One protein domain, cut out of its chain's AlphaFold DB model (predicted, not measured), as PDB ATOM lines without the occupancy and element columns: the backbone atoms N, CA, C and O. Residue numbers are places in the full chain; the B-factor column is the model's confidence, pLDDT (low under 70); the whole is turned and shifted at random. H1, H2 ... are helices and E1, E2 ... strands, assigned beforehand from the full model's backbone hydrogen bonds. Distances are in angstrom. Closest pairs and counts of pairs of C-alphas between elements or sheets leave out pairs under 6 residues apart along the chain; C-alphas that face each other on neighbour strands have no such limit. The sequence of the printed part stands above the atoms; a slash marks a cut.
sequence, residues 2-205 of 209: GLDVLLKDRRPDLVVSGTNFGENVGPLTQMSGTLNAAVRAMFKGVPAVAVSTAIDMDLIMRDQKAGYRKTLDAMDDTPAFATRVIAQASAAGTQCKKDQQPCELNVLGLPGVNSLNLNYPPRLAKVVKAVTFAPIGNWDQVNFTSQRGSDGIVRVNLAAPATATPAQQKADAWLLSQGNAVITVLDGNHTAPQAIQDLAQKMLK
ATOM      1  N   GLY A   2      -3.228  49.711 -42.581       95.44
ATOM      2  CA  GLY A   2      -3.924  50.803 -41.873       95.44
ATOM      3  C   GLY A   2      -3.540  50.932 -40.393       95.44
ATOM      4  O   GLY A   2      -2.981  51.946 -39.998       95.44
ATOM      5  N   LEU A   3      -3.751  49.870 -39.609       96.00
ATOM      6  CA  LEU A   3      -3.438  49.862 -38.172       96.00
ATOM      7  C   LEU A   3      -1.930  49.876 -37.881       96.00
ATOM      8  O   LEU A   3      -1.461  50.684 -37.095       96.00
ATOM      9  N   ASP A   4      -1.171  48.989 -38.530       94.81
ATOM     10  CA  ASP A   4       0.232  48.746 -38.163       94.81
ATOM     11  C   ASP A   4       1.231  49.768 -38.746       94.81
ATOM     12  O   ASP A   4       2.371  49.824 -38.296       94.81
ATOM     13  N   VAL A   5       0.849  50.534 -39.778       96.31
ATOM     14  CA  VAL A   5       1.766  51.441 -40.503       96.31
ATOM     15  C   VAL A   5       1.245  52.872 -40.508       96.31
ATOM     16  O   VAL A   5       1.943  53.771 -40.050       96.31
ATOM     17  N   LEU A   6       0.025  53.096 -41.007       96.88
ATOM     18  CA  LEU A   6      -0.510  54.451 -41.203       96.88
ATOM     19  C   LEU A   6      -0.969  55.096 -39.890       96.88
ATOM     20  O   LEU A   6      -0.793  56.294 -39.688       96.88
ATOM     21  N   LEU A   7      -1.558  54.293 -39.005       96.56
ATOM     22  CA  LEU A   7      -2.101  54.716 -37.714       96.56
ATOM     23  C   LEU A   7      -1.300  54.158 -36.533       96.56
ATOM     24  O   LEU A   7      -1.810  54.119 -35.419       96.56
ATOM     25  N   LYS A   8      -0.046  53.745 -36.759       93.94
ATOM     26  CA  LYS A   8       0.789  53.089 -35.741       93.94
ATOM     27  C   LYS A   8       0.890  53.902 -34.436       93.94
ATOM     28  O   LYS A   8       0.793  53.332 -33.357       93.94
ATOM     29  N   ASP A   9       0.994  55.230 -34.553       96.44
ATOM     30  CA  ASP A   9       1.142  56.165 -33.426       96.44
ATOM     31  C   ASP A   9      -0.204  56.768 -32.978       96.44
ATOM     32  O   ASP A   9      -0.264  57.563 -32.045       96.44
ATOM     33  N   ARG A  10      -1.301  56.425 -33.666       95.50
ATOM     34  CA  ARG A  10      -2.668  56.904 -33.404       95.50
ATOM     35  C   ARG A  10      -3.657  55.768 -33.626       95.50
ATOM     36  O   ARG A  10      -4.501  55.825 -34.522       95.50
ATOM     37  N   ARG A  11      -3.486  54.699 -32.850       94.25
ATOM     38  CA  ARG A  11      -4.305  53.493 -32.967       94.25
ATOM     39  C   ARG A  11      -5.780  53.862 -32.758       94.25
ATOM     40  O   ARG A  11      -6.085  54.485 -31.747       94.25
ATOM     41  N   PRO A  12      -6.679  53.515 -33.693       96.56
ATOM     42  CA  PRO A  12      -8.089  53.842 -33.555       96.56
ATOM     43  C   PRO A  12      -8.744  52.980 -32.472       96.56
ATOM     44  O   PRO A  12      -8.379  51.815 -32.299       96.56
ATOM     45  N   ASP A  13      -9.759  53.534 -31.813       95.50
ATOM     46  CA  ASP A  13     -10.568  52.808 -30.827       95.50
ATOM     47  C   ASP A  13     -11.636  51.917 -31.477       95.50
ATOM     48  O   ASP A  13     -12.111  50.961 -30.868       95.50
ATOM     49  N   LEU A  14     -12.001  52.217 -32.729       97.88
ATOM     50  CA  LEU A  14     -12.982  51.486 -33.524       97.88
ATOM     51  C   LEU A  14     -12.578  51.481 -35.000       97.88
ATOM     52  O   LEU A  14     -12.157  52.505 -35.538       97.88
ATOM     53  N   VAL A  15     -12.776  50.354 -35.679       98.56
ATOM     54  CA  VAL A  15     -12.728  50.279 -37.146       98.56
ATOM     55  C   VAL A  15     -14.140  50.142 -37.704       98.56
ATOM     56  O   VAL A  15     -14.882  49.251 -37.311       98.56
ATOM     57  N   VAL A  16     -14.509  50.981 -38.668       98.62
ATOM     58  CA  VAL A  16     -15.748  50.816 -39.439       98.62
ATOM     59  C   VAL A  16     -15.378  50.402 -40.859       98.62
ATOM     60  O   VAL A  16     -14.561  51.055 -41.504       98.62
ATOM     61  N   SER A  17     -15.956  49.301 -41.329       98.62
ATOM     62  CA  SER A  17     -15.737  48.747 -42.665       98.62
ATOM     63  C   SER A  17     -17.054  48.788 -43.436       98.62
ATOM     64  O   SER A  17     -17.982  48.057 -43.095       98.62
ATOM     65  N   GLY A  18     -17.169  49.673 -44.430       97.12
ATOM     66  CA  GLY A  18     -18.392  49.851 -45.220       97.12
ATOM     67  C   GLY A  18     -18.650  51.305 -45.660       97.12
ATOM     68  O   GLY A  18     -17.785  52.159 -45.493       97.12
ATOM     69  N   THR A  19     -19.829  51.618 -46.213       96.69
ATOM     70  CA  THR A  19     -20.921  50.664 -46.484       96.69
ATOM     71  C   THR A  19     -20.612  49.792 -47.701       96.69
ATOM     72  O   THR A  19     -20.151  50.275 -48.733       96.69
ATOM     73  N   ASN A  20     -20.839  48.487 -47.581       97.88
ATOM     74  CA  ASN A  20     -20.793  47.591 -48.727       97.88
ATOM     75  C   ASN A  20     -22.065  47.732 -49.563       97.88
ATOM     76  O   ASN A  20     -23.163  47.823 -49.014       97.88
ATOM     77  N   PHE A  21     -21.919  47.663 -50.882       96.88
ATOM     78  CA  PHE A  21     -23.040  47.469 -51.791       96.88
ATOM     79  C   PHE A  21     -23.285  45.963 -51.950       96.88
ATOM     80  O   PHE A  21     -22.539  45.276 -52.647       96.88
ATOM     81  N   GLY A  22     -24.295  45.442 -51.263       95.62
ATOM     82  CA  GLY A  22     -24.557  44.012 -51.100       95.62
ATOM     83  C   GLY A  22     -24.467  43.579 -49.640       95.62
ATOM     84  O   GLY A  22     -23.623  44.048 -48.875       95.62
ATOM     85  N   GLU A  23     -25.344  42.670 -49.244       96.19
ATOM     86  CA  GLU A  23     -25.373  42.096 -47.904       96.19
ATOM     87  C   GLU A  23     -24.188  41.162 -47.623       96.19
ATOM     88  O   GLU A  23     -23.583  40.553 -48.506       96.19
ATOM     89  N   ASN A  24     -23.840  41.039 -46.346       97.19
ATOM     90  CA  ASN A  24     -22.889  40.060 -45.839       97.19
ATOM     91  C   ASN A  24     -23.562  39.275 -44.720       97.19
ATOM     92  O   ASN A  24     -23.330  39.529 -43.539       97.19
ATOM     93  N   VAL A  25     -24.428  38.353 -45.126       96.75
ATOM     94  CA  VAL A  25     -25.224  37.477 -44.265       96.75
ATOM     95  C   VAL A  25     -25.047  36.026 -44.688       96.75
ATOM     96  O   VAL A  25     -24.573  35.747 -45.793       96.75
ATOM     97  N   GLY A  26     -25.401  35.100 -43.802       95.31
ATOM     98  CA  GLY A  26     -25.392  33.679 -44.113       95.31
ATOM     99  C   GLY A  26     -24.024  33.182 -44.622       95.31
ATOM    100  O   GLY A  26     -22.979  33.651 -44.157       95.31
ATOM    101  N   PRO A  27     -23.992  32.269 -45.611       92.56
ATOM    102  CA  PRO A  27     -22.758  31.756 -46.213       92.56
ATOM    103  C   PRO A  27     -21.831  32.822 -46.823       92.56
ATOM    104  O   PRO A  27     -20.613  32.629 -46.830       92.56
ATOM    105  N   LEU A  28     -22.362  33.955 -47.300       91.44
ATOM    106  CA  LEU A  28     -21.561  35.004 -47.952       91.44
ATOM    107  C   LEU A  28     -20.647  35.756 -46.983       91.44
ATOM    108  O   LEU A  28     -19.663  36.363 -47.409       91.44
ATOM    109  N   THR A  29     -20.929  35.693 -45.679       93.62
ATOM    110  CA  THR A  29     -20.087  36.294 -44.631       93.62
ATOM    111  C   THR A  29     -18.623  35.873 -44.761       93.62
ATOM    112  O   THR A  29     -17.729  36.715 -44.713       93.62
ATOM    113  N   GLN A  30     -18.379  34.591 -45.037       89.56
ATOM    114  CA  GLN A  30     -17.043  33.992 -45.091       89.56
ATOM    115  C   GLN A  30     -16.187  34.525 -46.246       89.56
ATOM    116  O   GLN A  30     -14.961  34.540 -46.161       89.56
ATOM    117  N   MET A  31     -16.829  35.002 -47.310       91.50
ATOM    118  CA  MET A  31     -16.169  35.519 -48.511       91.50
ATOM    119  C   MET A  31     -16.156  37.054 -48.561       91.50
ATOM    120  O   MET A  31     -15.600  37.639 -49.488       91.50
ATOM    121  N   SER A  32     -16.756  37.725 -47.573       96.38
ATOM    122  CA  SER A  32     -16.889  39.180 -47.562       96.38
ATOM    123  C   SER A  32     -15.578  39.871 -47.196       96.38
ATOM    124  O   SER A  32     -15.044  39.689 -46.101       96.38
ATOM    125  N   GLY A  33     -15.089  40.744 -48.081       97.69
ATOM    126  CA  GLY A  33     -13.980  41.647 -47.765       97.69
ATOM    127  C   GLY A  33     -14.336  42.656 -46.668       97.69
ATOM    128  O   GLY A  33     -13.508  42.941 -45.806       97.69
ATOM    129  N   THR A  34     -15.578  43.142 -46.647       98.38
ATOM    130  CA  THR A  34     -16.077  44.110 -45.658       98.38
ATOM    131  C   THR A  34     -16.070  43.518 -44.253       98.38
ATOM    132  O   THR A  34     -15.507  44.120 -43.335       98.38
ATOM    133  N   LEU A  35     -16.624  42.312 -44.096       97.25
ATOM    134  CA  LEU A  35     -16.637  41.597 -42.822       97.25
ATOM    135  C   LEU A  35     -15.221  41.200 -42.401       97.25
ATOM    136  O   LEU A  35     -14.822  41.447 -41.265       97.25
ATOM    137  N   ASN A  36     -14.426  40.640 -43.317       97.00
ATOM    138  CA  ASN A  36     -13.080  40.180 -42.983       97.00
ATOM    139  C   ASN A  36     -12.103  41.329 -42.689       97.00
ATOM    140  O   ASN A  36     -11.160  41.139 -41.921       97.00
ATOM    141  N   ALA A  37     -12.329  42.539 -43.210       98.00
ATOM    142  CA  ALA A  37     -11.593  43.727 -42.778       98.00
ATOM    143  C   ALA A  37     -11.904  44.093 -41.314       98.00
ATOM    144  O   ALA A  37     -10.982  44.417 -40.561       98.00
ATOM    145  N   ALA A  38     -13.167  43.971 -40.889       98.00
ATOM    146  CA  ALA A  38     -13.565  44.138 -39.491       98.00
ATOM    147  C   ALA A  38     -12.961  43.035 -38.600       98.00
ATOM    148  O   ALA A  38     -12.292  43.343 -37.616       98.00
ATOM    149  N   VAL A  39     -13.071  41.762 -38.997       97.38
ATOM    150  CA  VAL A  39     -12.445  40.626 -38.286       97.38
ATOM    151  C   VAL A  39     -10.925  40.789 -38.191       97.38
ATOM    152  O   VAL A  39     -10.316  40.515 -37.156       97.38
ATOM    153  N   ARG A  40     -10.274  41.319 -39.234       96.94
ATOM    154  CA  ARG A  40      -8.838  41.611 -39.187       96.94
ATOM    155  C   ARG A  40      -8.494  42.676 -38.146       96.94
ATOM    156  O   ARG A  40      -7.440  42.561 -37.521       96.94
ATOM    157  N   ALA A  41      -9.338  43.689 -37.957       97.81
ATOM    158  CA  ALA A  41      -9.166  44.668 -36.886       97.81
ATOM    159  C   ALA A  41      -9.322  44.015 -35.503       97.81
ATOM    160  O   ALA A  41      -8.479  44.250 -34.632       97.81
ATOM    161  N   MET A  42     -10.293  43.109 -35.346       97.38
ATOM    162  CA  MET A  42     -10.499  42.344 -34.106       97.38
ATOM    163  C   MET A  42      -9.250  41.548 -33.725       97.38
ATOM    164  O   MET A  42      -8.751  41.677 -32.610       97.38
ATOM    165  N   PHE A  43      -8.659  40.811 -34.674       96.12
ATOM    166  CA  PHE A  43      -7.394  40.091 -34.453       96.12
ATOM    167  C   PHE A  43      -6.203  41.004 -34.153       96.12
ATOM    168  O   PHE A  43      -5.185  40.556 -33.627       96.12
ATOM    169  N   LYS A  44      -6.310  42.289 -34.488       95.94
ATOM    170  CA  LYS A  44      -5.336  43.324 -34.134       95.94
ATOM    171  C   LYS A  44      -5.681  44.038 -32.831       95.94
ATOM    172  O   LYS A  44      -5.033  45.033 -32.507       95.94
ATOM    173  N   GLY A  45      -6.655  43.540 -32.074       95.31
ATOM    174  CA  GLY A  45      -7.038  44.059 -30.769       95.31
ATOM    175  C   GLY A  45      -7.962  45.279 -30.825       95.31
ATOM    176  O   GLY A  45      -8.002  46.014 -29.839       95.31
ATOM    177  N   VAL A  46      -8.584  45.578 -31.971       97.25
ATOM    178  CA  VAL A  46      -9.452  46.753 -32.160       97.25
ATOM    179  C   VAL A  46     -10.859  46.264 -32.510       97.25
ATOM    180  O   VAL A  46     -10.997  45.537 -33.495       97.25
ATOM    181  N   PRO A  47     -11.904  46.620 -31.741       97.44
ATOM    182  CA  PRO A  47     -13.273  46.268 -32.105       97.44
ATOM    183  C   PRO A  47     -13.671  46.947 -33.419       97.44
ATOM    184  O   PRO A  47     -13.083  47.949 -33.840       97.44
ATOM    185  N   ALA A  48     -14.686  46.407 -34.078       98.44
ATOM    186  CA  ALA A  48     -15.080  46.855 -35.395       98.44
ATOM    187  C   ALA A  48     -16.587  46.767 -35.651       98.44
ATOM    188  O   ALA A  48     -17.339  46.076 -34.962       98.44
ATOM    189  N   VAL A  49     -17.021  47.474 -36.689       98.75
ATOM    190  CA  VAL A  49     -18.366  47.371 -37.250       98.75
ATOM    191  C   VAL A  49     -18.254  47.179 -38.759       98.75
ATOM    192  O   VAL A  49     -17.734  48.048 -39.459       98.75
ATOM    193  N   ALA A  50     -18.735  46.046 -39.265       98.81
ATOM    194  CA  ALA A  50     -18.976  45.850 -40.689       98.81
ATOM    195  C   ALA A  50     -20.368  46.389 -41.038       98.81
ATOM    196  O   ALA A  50     -21.320  46.159 -40.291       98.81
ATOM    197  N   VAL A  51     -20.487  47.128 -42.139       98.88
ATOM    198  CA  VAL A  51     -21.733  47.790 -42.538       98.88
ATOM    199  C   VAL A  51     -22.028  47.502 -44.002       98.88
ATOM    200  O   VAL A  51     -21.195  47.768 -44.866       98.88
ATOM    201  N   SER A  52     -23.241  47.030 -44.277       98.75
ATOM    202  CA  SER A  52     -23.657  46.580 -45.604       98.75
ATOM    203  C   SER A  52     -25.086  47.013 -45.929       98.75
ATOM    204  O   SER A  52     -25.979  46.926 -45.083       98.75
ATOM    205  N   THR A  53     -25.307  47.458 -47.165       98.62
ATOM    206  CA  THR A  53     -26.631  47.756 -47.728       98.62
ATOM    207  C   THR A  53     -27.028  46.619 -48.657       98.62
ATOM    208  O   THR A  53     -26.350  46.362 -49.647       98.62
ATOM    209  N   ALA A  54     -28.121  45.935 -48.345       97.12
ATOM    210  CA  ALA A  54     -28.553  44.748 -49.067       97.12
ATOM    211  C   ALA A  54     -29.071  45.046 -50.484       97.12
ATOM    212  O   ALA A  54     -29.512  46.160 -50.797       97.12
ATOM    213  N   ILE A  55     -29.050  44.027 -51.337       94.75
ATOM    214  CA  ILE A  55     -29.577  44.081 -52.700       94.75
ATOM    215  C   ILE A  55     -30.987  43.490 -52.748       94.75
ATOM    216  O   ILE A  55     -31.254  42.421 -52.209       94.75
ATOM    217  N   ASP A  56     -31.915  44.170 -53.430       91.88
ATOM    218  CA  ASP A  56     -33.234  43.593 -53.725       91.88
ATOM    219  C   ASP A  56     -33.133  42.668 -54.949       91.88
ATOM    220  O   ASP A  56     -33.491  43.036 -56.070       91.88
ATOM    221  N   MET A  57     -32.591  41.466 -54.735       85.31
ATOM    222  CA  MET A  57     -32.412  40.465 -55.798       85.31
ATOM    223  C   MET A  57     -33.740  40.067 -56.442       85.31
ATOM    224  O   MET A  57     -33.820  39.834 -57.645       85.31
ATOM    225  N   ASP A  58     -34.799  40.055 -55.646       84.19
ATOM    226  CA  ASP A  58     -36.148  39.730 -56.073       84.19
ATOM    227  C   ASP A  58     -36.720  40.789 -57.035       84.19
ATOM    228  O   ASP A  58     -37.356  40.455 -58.038       84.19
ATOM    229  N   LEU A  59     -36.438  42.076 -56.800       87.81
ATOM    230  CA  LEU A  59     -36.736  43.139 -57.761       87.81
ATOM    231  C   LEU A  59     -35.911  42.988 -59.045       87.81
ATOM    232  O   LEU A  59     -36.493  43.032 -60.124       87.81
ATOM    233  N   ILE A  60     -34.598  42.766 -58.943       86.81
ATOM    234  CA  ILE A  60     -33.708  42.628 -60.113       86.81
ATOM    235  C   ILE A  60     -34.148  41.471 -61.015       86.81
ATOM    236  O   ILE A  60     -34.132  41.594 -62.240       86.81
ATOM    237  N   MET A  61     -34.555  40.350 -60.419       82.62
ATOM    238  CA  MET A  61     -35.009  39.174 -61.160       82.62
ATOM    239  C   MET A  61     -36.344  39.403 -61.881       82.62
ATOM    240  O   MET A  61     -36.545  38.843 -62.957       82.62
ATOM    241  N   ARG A  62     -37.256  40.203 -61.311       87.12
ATOM    242  CA  ARG A  62     -38.566  40.490 -61.923       87.12
ATOM    243  C   ARG A  62     -38.555  41.679 -62.878       87.12
ATOM    244  O   ARG A  62     -39.333  41.696 -63.826       87.12
ATOM    245  N   ASP A  63     -37.708  42.667 -62.617       88.88
ATOM    246  CA  ASP A  63     -37.585  43.891 -63.397       88.88
ATOM    247  C   ASP A  63     -36.115  44.319 -63.485       88.88
ATOM    248  O   ASP A  63     -35.607  45.112 -62.690       88.88
ATOM    249  N   GLN A  64     -35.428  43.822 -64.514       84.56
ATOM    250  CA  GLN A  64     -34.035  44.182 -64.776       84.56
ATOM    251  C   GLN A  64     -33.840  45.690 -65.009       84.56
ATOM    252  O   GLN A  64     -32.747  46.199 -64.760       84.56
ATOM    253  N   LYS A  65     -34.872  46.422 -65.462       89.94
ATOM    254  CA  LYS A  65     -34.777  47.874 -65.689       89.94
ATOM    255  C   LYS A  65     -34.819  48.660 -64.384       89.94
ATOM    256  O   LYS A  65     -34.214  49.729 -64.317       89.94
ATOM    257  N   ALA A  66     -35.487  48.140 -63.353       88.38
ATOM    258  CA  ALA A  66     -35.453  48.736 -62.019       88.38
ATOM    259  C   ALA A  66     -34.042  48.709 -61.409       88.38
ATOM    260  O   ALA A  66     -33.704  49.571 -60.590       88.38
ATOM    261  N   GLY A  67     -33.212  47.742 -61.824       88.88
ATOM    262  CA  GLY A  67     -31.827  47.605 -61.391       88.88
ATOM    263  C   GLY A  67     -31.706  47.641 -59.868       88.88
ATOM    264  O   GLY A  67     -32.454  46.986 -59.147       88.88
ATOM    265  N   TYR A  68     -30.788  48.463 -59.366       93.88
ATOM    266  CA  TYR A  68     -30.500  48.577 -57.937       93.88
ATOM    267  C   TYR A  68     -31.230  49.723 -57.233       93.88
ATOM    268  O   TYR A  68     -30.772  50.195 -56.191       93.88
ATOM    269  N   ARG A  69     -32.347  50.212 -57.787       94.38
ATOM    270  CA  ARG A  69     -32.987  51.447 -57.310       94.38
ATOM    271  C   ARG A  69     -33.241  51.452 -55.801       94.38
ATOM    272  O   ARG A  69     -32.857  52.399 -55.128       94.38
ATOM    273  N   LYS A  70     -33.812  50.373 -55.263       95.31
ATOM    274  CA  LYS A  70     -34.096  50.252 -53.825       95.31
ATOM    275  C   LYS A  70     -32.847  50.189 -52.945       95.31
ATOM    276  O   LYS A  70     -32.878  50.683 -51.825       95.31
ATOM    277  N   THR A  71     -31.772  49.574 -53.432       95.50
ATOM    278  CA  THR A  71     -30.484  49.554 -52.729       95.50
ATOM    279  C   THR A  71     -29.915  50.959 -52.662       95.50
ATOM    280  O   THR A  71     -29.578  51.412 -51.576       95.50
ATOM    281  N   LEU A  72     -29.893  51.668 -53.797       95.69
ATOM    282  CA  LEU A  72     -29.435  53.056 -53.886       95.69
ATOM    283  C   LEU A  72     -30.252  53.980 -52.974       95.69
ATOM    284  O   LEU A  72     -29.671  54.761 -52.228       95.69
ATOM    285  N   ASP A  73     -31.580  53.834 -52.964       95.62
ATOM    286  CA  ASP A  73     -32.474  54.614 -52.097       95.62
ATOM    287  C   ASP A  73     -32.225  54.357 -50.591       95.62
ATOM    288  O   ASP A  73     -32.542  55.209 -49.766       95.62
ATOM    289  N   ALA A  74     -31.649  53.206 -50.219       97.00
ATOM    290  CA  ALA A  74     -31.322  52.843 -48.835       97.00
ATOM    291  C   ALA A  74     -29.861  53.152 -48.438       97.00
ATOM    292  O   ALA A  74     -29.482  52.957 -47.274       97.00
ATOM    293  N   MET A  75     -29.019  53.609 -49.376       94.38
ATOM    294  CA  MET A  75     -27.594  53.833 -49.103       94.38
ATOM    295  C   MET A  75     -27.350  54.973 -48.116       94.38
ATOM    296  O   MET A  75     -26.394  54.867 -47.359       94.38
ATOM    297  N   ASP A  76     -28.210  55.995 -48.059       95.56
ATOM    298  CA  ASP A  76     -28.107  57.080 -47.066       95.56
ATOM    299  C   ASP A  76     -28.630  56.650 -45.684       95.56
ATOM    300  O   ASP A  76     -28.080  57.017 -44.641       95.56
ATOM    301  N   ASP A  77     -29.659  55.801 -45.659       98.06
ATOM    302  CA  ASP A  77     -30.240  55.282 -44.420       98.06
ATOM    303  C   ASP A  77     -29.297  54.302 -43.699       98.06
ATOM    304  O   ASP A  77     -29.295  54.219 -42.465       98.06
ATOM    305  N   THR A  78     -28.463  53.582 -44.453       98.56
ATOM    306  CA  THR A  78     -27.512  52.590 -43.925       98.56
ATOM    307  C   THR A  78     -26.457  53.193 -42.973       98.56
ATOM    308  O   THR A  78     -26.363  52.731 -41.831       98.56
ATOM    309  N   PRO A  79     -25.660  54.216 -43.351       98.00
ATOM    310  CA  PRO A  79     -24.703  54.849 -42.447       98.00
ATOM    311  C   PRO A  79     -25.402  55.602 -41.310       98.00
ATOM    312  O   PRO A  79     -24.882  55.629 -40.192       98.00
ATOM    313  N   ALA A  80     -26.602  56.150 -41.537       98.25
ATOM    314  CA  ALA A  80     -27.400  56.750 -40.472       98.25
ATOM    315  C   ALA A  80     -27.801  55.703 -39.416       98.25
ATOM    316  O   ALA A  80     -27.712  55.960 -38.213       98.25
ATOM    317  N   PHE A  81     -28.202  54.503 -39.847       98.62
ATOM    318  CA  PHE A  81     -28.453  53.371 -38.958       98.62
ATOM    319  C   PHE A  81     -27.188  52.938 -38.212       98.62
ATOM    320  O   PHE A  81     -27.219  52.857 -36.984       98.62
ATOM    321  N   ALA A  82     -26.071  52.739 -38.917       98.62
ATOM    322  CA  ALA A  82     -24.803  52.348 -38.301       98.62
ATOM    323  C   ALA A  82     -24.335  53.357 -37.241       98.62
ATOM    324  O   ALA A  82     -23.956  52.965 -36.140       98.62
ATOM    325  N   THR A  83     -24.444  54.655 -37.529       98.44
ATOM    326  CA  THR A  83     -24.078  55.726 -36.590       98.44
ATOM    327  C   THR A  83     -24.941  55.687 -35.329       98.44
ATOM    328  O   THR A  83     -24.409  55.798 -34.227       98.44
ATOM    329  N   ARG A  84     -26.260  55.469 -35.458       98.25
ATOM    330  CA  ARG A  84     -27.154  55.318 -34.294       98.25
ATOM    331  C   ARG A  84     -26.799  54.095 -33.452       98.25
ATOM    332  O   ARG A  84     -26.761  54.206 -32.231       98.25
ATOM    333  N   VAL A  85     -26.519  52.958 -34.093       98.31
ATOM    334  CA  VAL A  85     -26.093  51.731 -33.398       98.31
ATOM    335  C   VAL A  85     -24.797  51.977 -32.630       98.31
ATOM    336  O   VAL A  85     -24.749  51.696 -31.437       98.31
ATOM    337  N   ILE A  86     -23.777  52.549 -33.276       98.00
ATOM    338  CA  ILE A  86     -22.480  52.845 -32.650       98.00
ATOM    339  C   ILE A  86     -22.649  53.817 -31.478       98.00
ATOM    340  O   ILE A  86     -22.126  53.559 -30.397       98.00
ATOM    341  N   ALA A  87     -23.410  54.899 -31.656       97.25
ATOM    342  CA  ALA A  87     -23.639  55.885 -30.601       97.25
ATOM    343  C   ALA A  87     -24.352  55.274 -29.384       97.25
ATOM    344  O   ALA A  87     -23.935  55.493 -28.247       97.25
ATOM    345  N   GLN A  88     -25.395  54.471 -29.612       95.94
ATOM    346  CA  GLN A  88     -26.130  53.807 -28.537       95.94
ATOM    347  C   GLN A  88     -25.276  52.749 -27.824       95.94
ATOM    348  O   GLN A  88     -25.281  52.687 -26.596       95.94
ATOM    349  N   ALA A  89     -24.528  51.941 -28.580       93.56
ATOM    350  CA  ALA A  89     -23.628  50.921 -28.048       93.56
ATOM    351  C   ALA A  89     -22.518  51.547 -27.186       93.56
ATOM    352  O   ALA A  89     -22.272  51.113 -26.059       93.56
ATOM    353  N   SER A  90     -21.920  52.637 -27.674       91.69
ATOM    354  CA  SER A  90     -20.906  53.397 -26.944       91.69
ATOM    355  C   SER A  90     -21.456  54.005 -25.655       91.69
ATOM    356  O   SER A  90     -20.859  53.833 -24.591       91.69
ATOM    357  N   ALA A  91     -22.639  54.625 -25.705       90.69
ATOM    358  CA  ALA A  91     -23.285  55.181 -24.520       90.69
ATOM    359  C   ALA A  91     -23.590  54.105 -23.464       90.69
ATOM    360  O   ALA A  91     -23.306  54.311 -22.284       90.69
ATOM    361  N   ALA A  92     -24.105  52.941 -23.873       81.81
ATOM    362  CA  ALA A  92     -24.379  51.831 -22.960       81.81
ATOM    363  C   ALA A  92     -23.102  51.305 -22.279       81.81
ATOM    364  O   ALA A  92     -23.112  51.047 -21.074       81.81
ATOM    365  N   GLY A  93     -21.987  51.226 -23.015       75.19
ATOM    366  CA  GLY A  93     -20.688  50.815 -22.472       75.19
ATOM    367  C   GLY A  93     -20.192  51.699 -21.323       75.19
ATOM    368  O   GLY A  93     -19.600  51.194 -20.371       75.19
ATOM    369  N   THR A  94     -20.501  53.002 -21.348       77.56
ATOM    370  CA  THR A  94     -20.126  53.935 -20.264       77.56
ATOM    371  C   THR A  94     -20.920  53.742 -18.970       77.56
ATOM    372  O   THR A  94     -20.497  54.207 -17.914       77.56
ATOM    373  N   GLN A  95     -22.062  53.051 -19.028       73.62
ATOM    374  CA  GLN A  95     -22.995  52.893 -17.906       73.62
ATOM    375  C   GLN A  95     -22.838  51.557 -17.167       73.62
ATOM    376  O   GLN A  95     -23.687  51.216 -16.338       73.62
ATOM    377  N   CYS A  96     -21.782  50.785 -17.450       67.94
ATOM    378  CA  CYS A  96     -21.600  49.471 -16.844       67.94
ATOM    379  C   CYS A  96     -21.530  49.555 -15.312       67.94
ATOM    380  O   CYS A  96     -20.604  50.125 -14.729       67.94
ATOM    381  N   LYS A  97     -22.524  48.951 -14.654       65.56
ATOM    382  CA  LYS A  97     -22.548  48.755 -13.205       65.56
ATOM    383  C   LYS A  97     -21.865  47.426 -12.896       65.56
ATOM    384  O   LYS A  97     -22.351  46.374 -13.313       65.56
ATOM    385  N   LYS A  98     -20.754  47.483 -12.150       59.22
ATOM    386  CA  LYS A  98     -19.905  46.324 -11.796       59.22
ATOM    387  C   LYS A  98     -20.664  45.177 -11.118       59.22
ATOM    388  O   LYS A  98     -20.191  44.049 -11.132       59.22
ATOM    389  N   ASP A  99     -21.840  45.459 -10.573       63.19
ATOM    390  CA  ASP A  99     -22.633  44.527  -9.775       63.19
ATOM    391  C   ASP A  99     -23.348  43.450 -10.619       63.19
ATOM    392  O   ASP A  99     -23.900  42.509 -10.055       63.19
ATOM    393  N   GLN A 100     -23.373  43.576 -11.956       60.09
ATOM    394  CA  GLN A 100     -24.137  42.680 -12.841       60.09
ATOM    395  C   GLN A 100     -23.311  42.007 -13.949       60.09
ATOM    396  O   GLN A 100     -23.680  40.915 -14.381       60.09
ATOM    397  N   GLN A 101     -22.208  42.611 -14.411       58.97
ATOM    398  CA  GLN A 101     -21.328  42.058 -15.454       58.97
ATOM    399  C   GLN A 101     -19.881  42.558 -15.287       58.97
ATOM    400  O   GLN A 101     -19.672  43.650 -14.750       58.97
ATOM    401  N   PRO A 102     -18.868  41.805 -15.765       61.56
ATOM    402  CA  PRO A 102     -17.502  42.311 -15.853       61.56
ATOM    403  C   PRO A 102     -17.457  43.545 -16.768       61.56
ATOM    404  O   PRO A 102     -17.731  43.461 -17.961       61.56
ATOM    405  N   CYS A 103     -17.106  44.702 -16.200       71.00
ATOM    406  CA  CYS A 103     -17.121  45.998 -16.888       71.00
ATOM    407  C   CYS A 103     -15.887  46.288 -17.756       71.00
ATOM    408  O   CYS A 103     -15.557  47.448 -17.995       71.00
ATOM    409  N   GLU A 104     -15.206  45.256 -18.249       84.06
ATOM    410  CA  GLU A 104     -14.157  45.406 -19.262       84.06
ATOM    411  C   GLU A 104     -14.796  45.389 -20.652       84.06
ATOM    412  O   GLU A 104     -14.744  44.402 -21.391       84.06
ATOM    413  N   LEU A 105     -15.469  46.494 -20.972       90.38
ATOM    414  CA  LEU A 105     -16.167  46.689 -22.234       90.38
ATOM    415  C   LEU A 105     -15.338  47.561 -23.178       90.38
ATOM    416  O   LEU A 105     -14.677  48.512 -22.763       90.38
ATOM    417  N   ASN A 106     -15.400  47.247 -24.465       92.56
ATOM    418  CA  ASN A 106     -14.840  48.071 -25.523       92.56
ATOM    419  C   ASN A 106     -15.762  49.256 -25.863       92.56
ATOM    420  O   ASN A 106     -16.824  49.431 -25.268       92.56
ATOM    421  N   VAL A 107     -15.385  50.072 -26.851       93.56
ATOM    422  CA  VAL A 107     -16.159  51.266 -27.249       93.56
ATOM    423  C   VAL A 107     -17.549  50.975 -27.829       93.56
ATOM    424  O   VAL A 107     -18.325  51.907 -28.013       93.56
ATOM    425  N   LEU A 108     -17.878  49.709 -28.101       94.44
ATOM    426  CA  LEU A 108     -19.221  49.242 -28.466       94.44
ATOM    427  C   LEU A 108     -19.995  48.686 -27.258       94.44
ATOM    428  O   LEU A 108     -21.054  48.090 -27.434       94.44
ATOM    429  N   GLY A 109     -19.472  48.815 -26.038       92.06
ATOM    430  CA  GLY A 109     -20.098  48.244 -24.848       92.06
ATOM    431  C   GLY A 109     -20.079  46.711 -24.825       92.06
ATOM    432  O   GLY A 109     -20.907  46.108 -24.149       92.06
ATOM    433  N   LEU A 110     -19.166  46.074 -25.566       92.50
ATOM    434  CA  LEU A 110     -19.035  44.616 -25.642       92.50
ATOM    435  C   LEU A 110     -17.717  44.142 -25.011       92.50
ATOM    436  O   LEU A 110     -16.723  44.864 -25.084       92.50
ATOM    437  N   PRO A 111     -17.651  42.928 -24.436       91.62
ATOM    438  CA  PRO A 111     -16.403  42.402 -23.887       91.62
ATOM    439  C   PRO A 111     -15.314  42.227 -24.953       91.62
ATOM    440  O   PRO A 111     -15.599  41.801 -26.077       91.62
ATOM    441  N   GLY A 112     -14.056  42.480 -24.589       92.12
ATOM    442  CA  GLY A 112     -12.898  42.211 -25.448       92.12
ATOM    443  C   GLY A 112     -12.970  42.924 -26.802       92.12
ATOM    444  O   GLY A 112     -13.224  44.121 -26.876       92.12
ATOM    445  N   VAL A 113     -12.751  42.197 -27.899       95.00
ATOM    446  CA  VAL A 113     -12.800  42.748 -29.271       95.00
ATOM    447  C   VAL A 113     -14.080  42.387 -30.022       95.00
ATOM    448  O   VAL A 113     -14.140  42.547 -31.241       95.00
ATOM    449  N   ASN A 114     -15.102  41.903 -29.307       96.50
ATOM    450  CA  ASN A 114     -16.384  41.567 -29.914       96.50
ATOM    451  C   ASN A 114     -16.941  42.770 -30.683       96.50
ATOM    452  O   ASN A 114     -16.827  43.922 -30.256       96.50
ATOM    453  N   SER A 115     -17.499  42.474 -31.847       98.00
ATOM    454  CA  SER A 115     -17.759  43.435 -32.918       98.00
ATOM    455  C   SER A 115     -19.137  43.208 -33.525       98.00
ATOM    456  O   SER A 115     -19.826  42.254 -33.165       98.00
ATOM    457  N   LEU A 116     -19.564  44.080 -34.436       98.56
ATOM    458  CA  LEU A 116     -20.896  44.006 -35.040       98.56
ATOM    459  C   LEU A 116     -20.816  43.866 -36.563       98.56
ATOM    460  O   LEU A 116     -20.010  44.520 -37.217       98.56
ATOM    461  N   ASN A 117     -21.700  43.056 -37.134       98.75
ATOM    462  CA  ASN A 117     -22.004  43.026 -38.560       98.75
ATOM    463  C   ASN A 117     -23.423  43.559 -38.764       98.75
ATOM    464  O   ASN A 117     -24.385  42.980 -38.253       98.75
ATOM    465  N   LEU A 118     -23.542  44.680 -39.470       98.88
ATOM    466  CA  LEU A 118     -24.792  45.389 -39.704       98.88
ATOM    467  C   LEU A 118     -25.209  45.217 -41.159       98.88
ATOM    468  O   LEU A 118     -24.487  45.622 -42.069       98.88
ATOM    469  N   ASN A 119     -26.409  44.683 -41.373       98.75
ATOM    470  CA  ASN A 119     -27.008  44.579 -42.696       98.75
ATOM    471  C   ASN A 119     -28.327  45.342 -42.730       98.75
ATOM    472  O   ASN A 119     -29.264  45.031 -41.990       98.75
ATOM    473  N   TYR A 120     -28.392  46.349 -43.591       98.75
ATOM    474  CA  TYR A 120     -29.567  47.188 -43.771       98.75
ATOM    475  C   TYR A 120     -30.353  46.740 -45.015       98.75
ATOM    476  O   TYR A 120     -29.742  46.547 -46.068       98.75
ATOM    477  N   PRO A 121     -31.683  46.541 -44.932       98.12
ATOM    478  CA  PRO A 121     -32.477  46.044 -46.055       98.12
ATOM    479  C   PRO A 121     -32.589  47.101 -47.172       98.12
ATOM    480  O   PRO A 121     -32.487  48.292 -46.886       98.12
ATOM    481  N   PRO A 122     -32.894  46.715 -48.428       96.81
ATOM    482  CA  PRO A 122     -33.085  47.651 -49.540       96.81
ATOM    483  C   PRO A 122     -34.463  48.328 -49.436       96.81
ATOM    484  O   PRO A 122     -35.389  48.073 -50.213       96.81
ATOM    485  N   ARG A 123     -34.659  49.105 -48.372       96.88
ATOM    486  CA  ARG A 123     -35.929  49.706 -47.964       96.88
ATOM    487  C   ARG A 123     -35.657  51.062 -47.335       96.88
ATOM    488  O   ARG A 123     -34.730  51.189 -46.554       96.88
ATOM    489  N   LEU A 124     -36.527  52.031 -47.599       96.06
ATOM    490  CA  LEU A 124     -36.504  53.308 -46.885       96.06
ATOM    491  C   LEU A 124     -36.748  53.089 -45.387       96.06
ATOM    492  O   LEU A 124     -37.600  52.271 -45.019       96.06
ATOM    493  N   ALA A 125     -36.109  53.891 -44.537       96.06
ATOM    494  CA  ALA A 125     -36.202  53.780 -43.079       96.06
ATOM    495  C   ALA A 125     -37.632  53.658 -42.542       96.06
ATOM    496  O   ALA A 125     -37.897  52.836 -41.667       96.06
ATOM    497  N   LYS A 126     -38.579  54.413 -43.110       95.94
ATOM    498  CA  LYS A 126     -39.990  54.417 -42.686       95.94
ATOM    499  C   LYS A 126     -40.724  53.081 -42.884       95.94
ATOM    500  O   LYS A 126     -41.811  52.914 -42.344       95.94
ATOM    501  N   VAL A 127     -40.183  52.169 -43.698       96.81
ATOM    502  CA  VAL A 127     -40.781  50.852 -43.983       96.81
ATOM    503  C   VAL A 127     -39.876  49.677 -43.597       96.81
ATOM    504  O   VAL A 127     -40.183  48.532 -43.940       96.81
ATOM    505  N   VAL A 128     -38.764  49.930 -42.900       98.12
ATOM    506  CA  VAL A 128     -37.993  48.865 -42.241       98.12
ATOM    507  C   VAL A 128     -38.845  48.284 -41.116       98.12
ATOM    508  O   VAL A 128     -39.395  49.027 -40.308       98.12
ATOM    509  N   LYS A 129     -38.980  46.954 -41.069       97.88
ATOM    510  CA  LYS A 129     -39.919  46.290 -40.151       97.88
ATOM    511  C   LYS A 129     -39.471  46.356 -38.696       97.88
ATOM    512  O   LYS A 129     -40.285  46.630 -37.821       97.88
ATOM    513  N   ALA A 130     -38.197  46.070 -38.447       98.12
ATOM    514  CA  ALA A 130     -37.590  46.120 -37.125       98.12
ATOM    515  C   ALA A 130     -36.060  46.145 -37.228       98.12
ATOM    516  O   ALA A 130     -35.485  45.887 -38.289       98.12
ATOM    517  N   VAL A 131     -35.413  46.417 -36.093       98.62
ATOM    518  CA  VAL A 131     -34.008  46.079 -35.852       98.62
ATOM    519  C   VAL A 131     -33.979  44.723 -35.151       98.62
ATOM    520  O   VAL A 131     -34.658  44.548 -34.139       98.62
ATOM    521  N   THR A 132     -33.236  43.751 -35.674       98.56
ATOM    522  CA  THR A 132     -33.232  42.377 -35.149       98.56
ATOM    523  C   THR A 132     -31.819  41.866 -34.933       98.56
ATOM    524  O   THR A 132     -30.967  42.000 -35.804       98.56
ATOM    525  N   PHE A 133     -31.586  41.237 -33.781       98.56
ATOM    526  CA  PHE A 133     -30.348  40.520 -33.507       98.56
ATOM    527  C   PHE A 133     -30.464  39.074 -33.977       98.56
ATOM    528  O   PHE A 133     -31.437  38.399 -33.635       98.56
ATOM    529  N   ALA A 134     -29.489  38.600 -34.750       98.38
ATOM    530  CA  ALA A 134     -29.518  37.253 -35.309       98.38
ATOM    531  C   ALA A 134     -28.110  36.673 -35.511       98.38
ATOM    532  O   ALA A 134     -27.186  37.425 -35.842       98.38
ATOM    533  N   PRO A 135     -27.929  35.349 -35.345       97.12
ATOM    534  CA  PRO A 135     -26.682  34.681 -35.691       97.12
ATOM    535  C   PRO A 135     -26.519  34.560 -37.212       97.12
ATOM    536  O   PRO A 135     -27.497  34.621 -37.963       97.12
ATOM    537  N   ILE A 136     -25.281  34.307 -37.641       96.38
ATOM    538  CA  ILE A 136     -24.978  33.941 -39.029       96.38
ATOM    539  C   ILE A 136     -25.611  32.584 -39.337       96.38
ATOM    540  O   ILE A 136     -25.372  31.600 -38.633       96.38
ATOM    541  N   GLY A 137     -26.439  32.542 -40.378       95.38
ATOM    542  CA  GLY A 137     -27.072  31.318 -40.861       95.38
ATOM    543  C   GLY A 137     -26.254  30.569 -41.911       95.38
ATOM    544  O   GLY A 137     -25.189  30.989 -42.347       95.38
ATOM    545  N   ASN A 138     -26.808  29.455 -42.379       94.44
ATOM    546  CA  ASN A 138     -26.311  28.710 -43.541       94.44
ATOM    547  C   ASN A 138     -27.299  28.744 -44.721       94.44
ATOM    548  O   ASN A 138     -27.242  27.895 -45.606       94.44
ATOM    549  N   TRP A 139     -28.236  29.694 -44.699       94.81
ATOM    550  CA  TRP A 139     -29.196  29.953 -45.767       94.81
ATOM    551  C   TRP A 139     -28.890  31.295 -46.414       94.81
ATOM    552  O   TRP A 139     -28.403  32.196 -45.733       94.81
ATOM    553  N   ASP A 140     -29.215  31.426 -47.693       90.12
ATOM    554  CA  ASP A 140     -29.043  32.659 -48.448       90.12
ATOM    555  C   ASP A 140     -30.178  32.851 -49.460       90.12
ATOM    556  O   ASP A 140     -30.813  31.877 -49.875       90.12
ATOM    557  N   GLN A 141     -30.412  34.099 -49.869       86.06
ATOM    558  CA  GLN A 141     -31.337  34.457 -50.945       86.06
ATOM    559  C   GLN A 141     -30.779  34.146 -52.334       86.06
ATOM    560  O   GLN A 141     -31.553  34.029 -53.285       86.06
ATOM    561  N   VAL A 142     -29.458  34.014 -52.454       80.31
ATOM    562  CA  VAL A 142     -28.773  33.776 -53.721       80.31
ATOM    563  C   VAL A 142     -27.945  32.509 -53.622       80.31
ATOM    564  O   VAL A 142     -27.058  32.397 -52.787       80.31
ATOM    565  N   ASN A 143     -28.200  31.556 -54.517       82.88
ATOM    566  CA  ASN A 143     -27.350  30.381 -54.668       82.88
ATOM    567  C   ASN A 143     -26.708  30.360 -56.051       82.88
ATOM    568  O   ASN A 143     -27.292  30.814 -57.034       82.88
ATOM    569  N   PHE A 144     -25.521  29.767 -56.125       85.06
ATOM    570  CA  PHE A 144     -24.813  29.541 -57.376       85.06
ATOM    571  C   PHE A 144     -24.814  28.050 -57.696       85.06
ATOM    572  O   PHE A 144     -24.417  27.226 -56.872       85.06
ATOM    573  N   THR A 145     -25.237  27.692 -58.904       87.81
ATOM    574  CA  THR A 145     -25.154  26.320 -59.415       87.81
ATOM    575  C   THR A 145     -24.205  26.276 -60.601       87.81
ATOM    576  O   THR A 145     -24.228  27.151 -61.463       87.81
ATOM    577  N   SER A 146     -23.334  25.270 -60.635       92.94
ATOM    578  CA  SER A 146     -22.393  25.074 -61.737       92.94
ATOM    579  C   SER A 146     -22.907  23.989 -62.674       92.94
ATOM    580  O   SER A 146     -23.236  22.892 -62.225       92.94
ATOM    581  N   GLN A 147     -22.938  24.274 -63.972       94.44
ATOM    582  CA  GLN A 147     -23.337  23.319 -65.003       94.44
ATOM    583  C   GLN A 147     -22.259  23.241 -66.085       94.44
ATOM    584  O   GLN A 147     -21.872  24.257 -66.663       94.44
ATOM    585  N   ARG A 148     -21.780  22.027 -66.376       95.12
ATOM    586  CA  ARG A 148     -20.895  21.771 -67.517       95.12
ATOM    587  C   ARG A 148     -21.743  21.562 -68.770       95.12
ATOM    588  O   ARG A 148     -22.593  20.676 -68.790       95.12
ATOM    589  N   GLY A 149     -21.516  22.382 -69.790       94.12
ATOM    590  CA  GLY A 149     -22.128  22.206 -71.103       94.12
ATOM    591  C   GLY A 149     -21.480  21.063 -71.886       94.12
ATOM    592  O   GLY A 149     -20.361  20.636 -71.589       94.12
ATOM    593  N   SER A 150     -22.177  20.578 -72.914       95.19
ATOM    594  CA  SER A 150     -21.638  19.608 -73.881       95.19
ATOM    595  C   SER A 150     -20.447  20.157 -74.677       95.19
ATOM    596  O   SER A 150     -19.656  19.388 -75.210       95.19
ATOM    597  N   ASP A 151     -20.290  21.482 -74.702       96.25
ATOM    598  CA  ASP A 151     -19.149  22.230 -75.238       96.25
ATOM    599  C   ASP A 151     -17.912  22.216 -74.318       96.25
ATOM    600  O   ASP A 151     -16.889  22.817 -74.636       96.25
ATOM    601  N   GLY A 152     -17.996  21.562 -73.155       96.25
ATOM    602  CA  GLY A 152     -16.927  21.510 -72.161       96.25
ATOM    603  C   GLY A 152     -16.834  22.746 -71.260       96.25
ATOM    604  O   GLY A 152     -16.087  22.704 -70.277       96.25
ATOM    605  N   ILE A 153     -17.613  23.805 -71.516       96.75
ATOM    606  CA  ILE A 153     -17.600  25.057 -70.744       96.75
ATOM    607  C   ILE A 153     -18.423  24.891 -69.461       96.75
ATOM    608  O   ILE A 153     -19.568  24.435 -69.490       96.75
ATOM    609  N   VAL A 154     -17.864  25.303 -68.320       95.75
ATOM    610  CA  VAL A 154     -18.590  25.371 -67.042       95.75
ATOM    611  C   VAL A 154     -19.207  26.755 -66.885       95.75
ATOM    612  O   VAL A 154     -18.508  27.763 -66.945       95.75
ATOM    613  N   ARG A 155     -20.522  26.796 -66.675       94.25
ATOM    614  CA  ARG A 155     -21.289  28.020 -66.429       94.25
ATOM    615  C   ARG A 155     -21.742  28.043 -64.978       94.25
ATOM    616  O   ARG A 155     -22.195  27.020 -64.467       94.25
ATOM    617  N   VAL A 156     -21.620  29.201 -64.336       91.56
ATOM    618  CA  VAL A 156     -22.137  29.448 -62.988       91.56
ATOM    619  C   VAL A 156     -23.424  30.249 -63.126       91.56
ATOM    620  O   VAL A 156     -23.408  31.369 -63.631       91.56
ATOM    621  N   ASN A 157     -24.534  29.658 -62.701       86.50
ATOM    622  CA  ASN A 157     -25.865  30.233 -62.814       86.50
ATOM    623  C   ASN A 157     -26.399  30.615 -61.437       86.50
ATOM    624  O   ASN A 157     -26.184  29.893 -60.460       86.50
ATOM    625  N   LEU A 158     -27.156  31.708 -61.384       83.19
ATOM    626  CA  LEU A 158     -27.971  32.034 -60.221       83.19
ATOM    627  C   LEU A 158     -29.117  31.026 -60.116       83.19
ATOM    628  O   LEU A 158     -29.777  30.714 -61.107       83.19
ATOM    629  N   ALA A 159     -29.351  30.527 -58.911       82.25
ATOM    630  CA  ALA A 159     -30.433  29.615 -58.592       82.25
ATOM    631  C   ALA A 159     -31.306  30.204 -57.486       82.25
ATOM    632  O   ALA A 159     -30.817  30.880 -56.577       82.25
ATOM    633  N   ALA A 160     -32.605  29.908 -57.565       80.69
ATOM    634  CA  ALA A 160     -33.547  30.267 -56.519       80.69
ATOM    635  C   ALA A 160     -33.130  29.632 -55.178       80.69
ATOM    636  O   ALA A 160     -32.592  28.515 -55.155       80.69
ATOM    637  N   PRO A 161     -33.379  30.313 -54.052       86.12
ATOM    638  CA  PRO A 161     -33.067  29.764 -52.749       86.12
ATOM    639  C   PRO A 161     -34.006  28.606 -52.401       86.12
ATOM    640  O   PRO A 161     -35.190  28.617 -52.739       86.12
ATOM    641  N   ALA A 162     -33.483  27.605 -51.691       89.25
ATOM    642  CA  ALA A 162     -34.322  26.576 -51.086       89.25
ATOM    643  C   ALA A 162     -35.226  27.189 -50.002       89.25
ATOM    644  O   ALA A 162     -34.910  28.234 -49.429       89.25
ATOM    645  N   THR A 163     -36.329  26.521 -49.666       93.12
ATOM    646  CA  THR A 163     -37.178  26.940 -48.543       93.12
ATOM    647  C   THR A 163     -36.383  26.919 -47.238       93.12
ATOM    648  O   THR A 163     -35.823  25.890 -46.861       93.12
ATOM    649  N   ALA A 164     -36.350  28.049 -46.531       95.75
ATOM    650  CA  ALA A 164     -35.653  28.151 -45.257       95.75
ATOM    651  C   ALA A 164     -36.321  27.288 -44.175       95.75
ATOM    652  O   ALA A 164     -37.533  27.371 -43.947       95.75
ATOM    653  N   THR A 165     -35.513  26.509 -43.462       97.50
ATOM    654  CA  THR A 165     -35.928  25.739 -42.282       97.50
ATOM    655  C   THR A 165     -36.293  26.660 -41.107       97.50
ATOM    656  O   THR A 165     -35.826  27.800 -41.054       97.50
ATOM    657  N   PRO A 166     -37.045  26.182 -40.093       97.62
ATOM    658  CA  PRO A 166     -37.374  26.987 -38.909       97.62
ATOM    659  C   PRO A 166     -36.156  27.539 -38.151       97.62
ATOM    660  O   PRO A 166     -36.252  28.581 -37.508       97.62
ATOM    661  N   ALA A 167     -35.007  26.856 -38.215       96.12
ATOM    662  CA  ALA A 167     -33.758  27.358 -37.647       96.12
ATOM    663  C   ALA A 167     -33.185  28.512 -38.487       96.12
ATOM    664  O   ALA A 167     -32.827  29.553 -37.942       96.12
ATOM    665  N   GLN A 168     -33.166  28.360 -39.813       97.31
ATOM    666  CA  GLN A 168     -32.687  29.389 -40.745       97.31
ATOM    667  C   GLN A 168     -33.565  30.645 -40.740       97.31
ATOM    668  O   GLN A 168     -33.053  31.744 -40.912       97.31
ATOM    669  N   GLN A 169     -34.864  30.513 -40.464       97.69
ATOM    670  CA  GLN A 169     -35.786  31.649 -40.313       97.69
ATOM    671  C   GLN A 169     -35.450  32.564 -39.123       97.69
ATOM    672  O   GLN A 169     -35.930  33.692 -39.055       97.69
ATOM    673  N   LYS A 170     -34.615  32.093 -38.190       98.00
ATOM    674  CA  LYS A 170     -34.113  32.874 -37.049       98.00
ATOM    675  C   LYS A 170     -32.727  33.474 -37.304       98.00
ATOM    676  O   LYS A 170     -32.186  34.119 -36.412       98.00
ATOM    677  N   ALA A 171     -32.145  33.232 -38.477       98.31
ATOM    678  CA  ALA A 171     -30.809  33.681 -38.833       98.31
ATOM    679  C   ALA A 171     -30.831  34.956 -39.683       98.31
ATOM    680  O   ALA A 171     -31.859  35.363 -40.235       98.31
ATOM    681  N   ASP A 172     -29.663  35.578 -39.770       98.19
ATOM    682  CA  ASP A 172     -29.428  36.880 -40.380       98.19
ATOM    683  C   ASP A 172     -29.988  37.041 -41.801       98.19
ATOM    684  O   ASP A 172     -30.778  37.955 -42.045       98.19
ATOM    685  N   ALA A 173     -29.649  36.137 -42.719       96.94
ATOM    686  CA  ALA A 173     -30.035  36.241 -44.124       96.94
ATOM    687  C   ALA A 173     -31.553  36.201 -44.314       96.94
ATOM    688  O   ALA A 173     -32.129  36.988 -45.073       96.94
ATOM    689  N   TRP A 174     -32.234  35.324 -43.575       97.06
ATOM    690  CA  TRP A 174     -33.682  35.249 -43.647       97.06
ATOM    691  C   TRP A 174     -34.324  36.498 -43.045       97.06
ATOM    692  O   TRP A 174     -35.204  37.095 -43.661       97.06
ATOM    693  N   LEU A 175     -33.889  36.946 -41.868       98.19
ATOM    694  CA  LEU A 175     -34.494  38.114 -41.221       98.19
ATOM    695  C   LEU A 175     -34.296  39.385 -42.053       98.19
ATOM    696  O   LEU A 175     -35.229  40.187 -42.173       98.19
ATOM    697  N   LEU A 176     -33.146  39.518 -42.709       97.81
ATOM    698  CA  LEU A 176     -32.881  40.582 -43.672       97.81
ATOM    699  C   LEU A 176     -33.837  40.509 -44.871       97.81
ATOM    700  O   LEU A 176     -34.444  41.525 -45.220       97.81
ATOM    701  N   SER A 177     -34.066  39.311 -45.432       95.12
ATOM    702  CA  SER A 177     -35.018  39.105 -46.543       95.12
ATOM    703  C   SER A 177     -36.434  39.585 -46.224       95.12
ATOM    704  O   SER A 177     -37.172  40.037 -47.102       95.12
ATOM    705  N   GLN A 178     -36.817  39.549 -44.948       96.31
ATOM    706  CA  GLN A 178     -38.121  40.035 -44.518       96.31
ATOM    707  C   GLN A 178     -38.200  41.542 -44.332       96.31
ATOM    708  O   GLN A 178     -39.291  42.042 -44.057       96.31
ATOM    709  N   GLY A 179     -37.102  42.273 -44.503       97.06
ATOM    710  CA  GLY A 179     -37.053  43.721 -44.338       97.06
ATOM    711  C   GLY A 179     -36.708  44.185 -42.927       97.06
ATOM    712  O   GLY A 179     -37.096  45.297 -42.566       97.06
ATOM    713  N   ASN A 180     -36.018  43.363 -42.135       98.62
ATOM    714  CA  ASN A 180     -35.408  43.807 -40.882       98.62
ATOM    715  C   ASN A 180     -34.013  44.383 -41.158       98.62
ATOM    716  O   ASN A 180     -33.306  43.884 -42.030       98.62
ATOM    717  N   ALA A 181     -33.607  45.396 -40.395       98.75
ATOM    718  CA  ALA A 181     -32.199  45.744 -40.245       98.75
ATOM    719  C   ALA A 181     -31.579  44.772 -39.239       98.75
ATOM    720  O   ALA A 181     -32.033  44.680 -38.098       98.75
ATOM    721  N   VAL A 182     -30.582  44.010 -39.669       98.81
ATOM    722  CA  VAL A 182     -30.043  42.894 -38.891       98.81
ATOM    723  C   VAL A 182     -28.706  43.275 -38.271       98.81
ATOM    724  O   VAL A 182     -27.836  43.835 -38.940       98.81
ATOM    725  N   ILE A 183     -28.553  42.943 -36.991       98.81
ATOM    726  CA  ILE A 183     -27.316  43.067 -36.226       98.81
ATOM    727  C   ILE A 183     -26.853  41.665 -35.835       98.81
ATOM    728  O   ILE A 183     -27.559  40.933 -35.141       98.81
ATOM    729  N   THR A 184     -25.642  41.301 -36.231       98.56
ATOM    730  CA  THR A 184     -24.984  40.070 -35.784       98.56
ATOM    731  C   THR A 184     -23.777  40.443 -34.938       98.56
ATOM    732  O   THR A 184     -22.941  41.238 -35.364       98.56
ATOM    733  N   VAL A 185     -23.680  39.875 -33.735       97.81
ATOM    734  CA  VAL A 185     -22.491  40.016 -32.884       97.81
ATOM    735  C   VAL A 185     -21.427  39.028 -33.356       97.81
ATOM    736  O   VAL A 185     -21.719  37.851 -33.557       97.81
ATOM    737  N   LEU A 186     -20.205  39.517 -33.537       97.00
ATOM    738  CA  LEU A 186     -19.051  38.753 -33.989       97.00
ATOM    739  C   LEU A 186     -18.067  38.574 -32.837       97.00
ATOM    740  O   LEU A 186     -17.679  39.559 -32.205       97.00
ATOM    741  N   ASP A 187     -17.589  37.349 -32.657       93.31
ATOM    742  CA  ASP A 187     -16.418  37.034 -31.832       93.31
ATOM    743  C   ASP A 187     -15.124  36.918 -32.663       93.31
ATOM    744  O   ASP A 187     -14.021  36.946 -32.119       93.31
ATOM    745  N   GLY A 188     -15.257  36.856 -33.996       86.06
ATOM    746  CA  GLY A 188     -14.153  36.777 -34.951       86.06
ATOM    747  C   GLY A 188     -13.484  35.405 -34.996       86.06
ATOM    748  O   GLY A 188     -12.466  35.256 -35.671       86.06
ATOM    749  N   ASN A 189     -14.027  34.407 -34.295       86.31
ATOM    750  CA  ASN A 189     -13.447  33.079 -34.200       86.31
ATOM    751  C   ASN A 189     -14.337  32.053 -34.912       86.31
ATOM    752  O   ASN A 189     -15.553  32.051 -34.789       86.31
ATOM    753  N   HIS A 190     -13.726  31.143 -35.665       88.75
ATOM    754  CA  HIS A 190     -14.434  30.054 -36.349       88.75
ATOM    755  C   HIS A 190     -14.377  28.741 -35.551       88.75
ATOM    756  O   HIS A 190     -14.616  27.657 -36.084       88.75
ATOM    757  N   THR A 191     -14.015  28.826 -34.271       91.44
ATOM    758  CA  THR A 191     -13.907  27.676 -33.377       91.44
ATOM    759  C   THR A 191     -15.296  27.135 -33.053       91.44
ATOM    760  O   THR A 191     -16.152  27.847 -32.534       91.44
ATOM    761  N   ALA A 192     -15.521  25.850 -33.335       92.62
ATOM    762  CA  ALA A 192     -16.762  25.181 -32.969       92.62
ATOM    763  C   ALA A 192     -16.936  25.125 -31.434       92.62
ATOM    764  O   ALA A 192     -15.937  25.072 -30.704       92.62
ATOM    765  N   PRO A 193     -18.184  25.060 -30.925       93.38
ATOM    766  CA  PRO A 193     -18.442  24.920 -29.495       93.38
ATOM    767  C   PRO A 193     -17.689  23.737 -28.876       93.38
ATOM    768  O   PRO A 193     -17.523  22.701 -29.523       93.38
ATOM    769  N   GLN A 194     -17.296  23.863 -27.603       95.00
ATOM    770  CA  GLN A 194     -16.476  22.863 -26.900       95.00
ATOM    771  C   GLN A 194     -17.036  21.438 -27.017       95.00
ATOM    772  O   GLN A 194     -16.291  20.512 -27.308       95.00
ATOM    773  N   ALA A 195     -18.357  21.266 -26.924       97.38
ATOM    774  CA  ALA A 195     -18.999  19.958 -27.054       97.38
ATOM    775  C   ALA A 195     -18.708  19.252 -28.398       97.38
ATOM    776  O   ALA A 195     -18.584  18.029 -28.446       97.38
ATOM    777  N   ILE A 196     -18.581  20.009 -29.495       97.38
ATOM    778  CA  ILE A 196     -18.224  19.460 -30.812       97.38
ATOM    779  C   ILE A 196     -16.739  19.097 -30.858       97.38
ATOM    780  O   ILE A 196     -16.370  18.073 -31.433       97.38
ATOM    781  N   GLN A 197     -15.889  19.901 -30.217       97.25
ATOM    782  CA  GLN A 197     -14.466  19.590 -30.092       97.25
ATOM    783  C   GLN A 197     -14.239  18.319 -29.264       97.25
ATOM    784  O   GLN A 197     -13.476  17.455 -29.689       97.25
ATOM    785  N   ASP A 198     -14.947  18.154 -28.146       97.94
ATOM    786  CA  ASP A 198     -14.860  16.965 -27.289       97.94
ATOM    787  C   ASP A 198     -15.279  15.696 -28.048       97.94
ATOM    788  O   ASP A 198     -14.634  14.646 -27.946       97.94
ATOM    789  N   LEU A 199     -16.331  15.795 -28.869       98.06
ATOM    790  CA  LEU A 199     -16.752  14.713 -29.758       98.06
ATOM    791  C   LEU A 199     -15.645  14.352 -30.759       98.06
ATOM    792  O   LEU A 199     -15.311  13.172 -30.900       98.06
ATOM    793  N   ALA A 200     -15.049  15.352 -31.414       97.81
ATOM    794  CA  ALA A 200     -13.961  15.140 -32.367       97.81
ATOM    795  C   ALA A 200     -12.735  14.492 -31.699       97.81
ATOM    796  O   ALA A 200     -12.195  13.518 -32.223       97.81
ATOM    797  N   GLN A 201     -12.340  14.962 -30.512       97.62
ATOM    798  CA  GLN A 201     -11.231  14.389 -29.740       97.62
ATOM    799  C   GLN A 201     -11.476  12.920 -29.383       97.62
ATOM    800  O   GLN A 201     -10.569  12.093 -29.492       97.62
ATOM    801  N   LYS A 202     -12.706  12.573 -28.988       98.06
ATOM    802  CA  LYS A 202     -13.077  11.184 -28.695       98.06
ATOM    803  C   LYS A 202     -13.007  10.303 -29.944       98.06
ATOM    804  O   LYS A 202     -12.482   9.196 -29.858       98.06
ATOM    805  N   MET A 203     -13.524  10.780 -31.077       98.00
ATOM    806  CA  MET A 203     -13.538  10.032 -32.343       98.00
ATOM    807  C   MET A 203     -12.135   9.812 -32.918       98.00
ATOM    808  O   MET A 203     -11.859   8.748 -33.462       98.00
ATOM    809  N   LEU A 204     -11.251  10.802 -32.785       97.62
ATOM    810  CA  LEU A 204      -9.903  10.793 -33.365       97.62
ATOM    811  C   LEU A 204      -8.823  10.318 -32.379       97.62
ATOM    812  O   LEU A 204      -7.627  10.448 -32.643       97.62
ATOM    813  N   LYS A 205      -9.218   9.773 -31.224       97.62
ATOM    814  CA  LYS A 205      -8.284   9.320 -30.192       97.62
ATOM    815  C   LYS A 205      -7.317   8.270 -30.749       97.62
ATOM    816  O   LYS A 205      -7.733   7.240 -31.265       97.62
TER     817      LYS A 205
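What this domain is: This is residues 2 to 205 of the 209 residues of the protein "5'-nucleotidase" of Pseudomonas sp. ok602 (UniProt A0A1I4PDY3). A twisted sheet of five strands, E1 E2 E3 E7 E4, has the long helix H6 over one face and H3 and H7 over the other, in three layers. Helix H8 sticks out from this body with residues 191 to 205, and the hairpin of E5 and E6 lies apart from the sheet's strands. The printed part has 204 residues with eight named helices and seven named strands, in the order H1 E1 H2 H3 E2 H4 H5 H6 E3 E4 E5 E6 H7 E7 H8; the five-stranded sheet is mixed, and the class is mixed. The whole is compact, with a radius of gyration of the C-alphas of 19.4 A and spans of 63 by 55 by 40 A.

How they stand to each other: H1, residues 2 to 6, touches no helix. E1, residues 15 to 21, is an edge strand parallel to E2, residues 48 to 53 (N 17 to O 49, 2.9 A). Between them come H2, residues 26 to 31, not on the sheet, and H3, residues 33 to 43, in a strand-helix-strand unit, two parallel neighbour strands joined through helices, with a right-handed crossover. H3 runs along the strands at a height of 7.4 A; its closest C-alphas to E2 are Ala 38 and Ala 48, 5.1 A. H4, residues 57 to 62, is near H5, residues 69 to 74, which only grazes the sheet. H6, residues 77 to 94, is on the opposite face from H3, at a height of 9.3 A; its closest C-alphas to E3, residues 115 to 120, are Thr 78 and Tyr 120, 5.8 A. E2, H4 H5 H6, E3 is a second such unit (N 50 to O 116, 2.9 A). E7, residues 181 to 186, is antiparallel to E3 (N 117 to O 184, 2.8 A) and parallel to edge strand E4, residues 131 to 133 (N 132 to O 181, 2.9 A). E5, residues 143 to 148, and E6, residues 154 to 159, form a hairpin (N 145 to O 157, 2.9 A). H7, residues 172 to 177, is on the same face as H3; its closest C-alphas to E7 are Leu 176 and Val 182, 6.0 A. H8, residues 194 to 203, is not on the sheet. Every O i to N i+4 pair is within hydrogen-bond range in the helices other than H2, which has 0 of 2, but 3 of 3 O i to N i+3 pairs.

Where its parts are: H1 begins at C-alpha 2, (-3.924, 50.803, -41.873). E1 measures 18.1 A, H6 26.2 A and H8 14.2 A, ending at C-alpha 203, (-13.538, 10.032, -32.343).

The domain as a whole: The C-alphas farthest apart, of Asp 99 and Asp 151, are 69.2 A apart. The printed part has no cut. The links H6 to E3 and E6 to H7 are long. Residues 96 to 102 are under 70 in pLDDT.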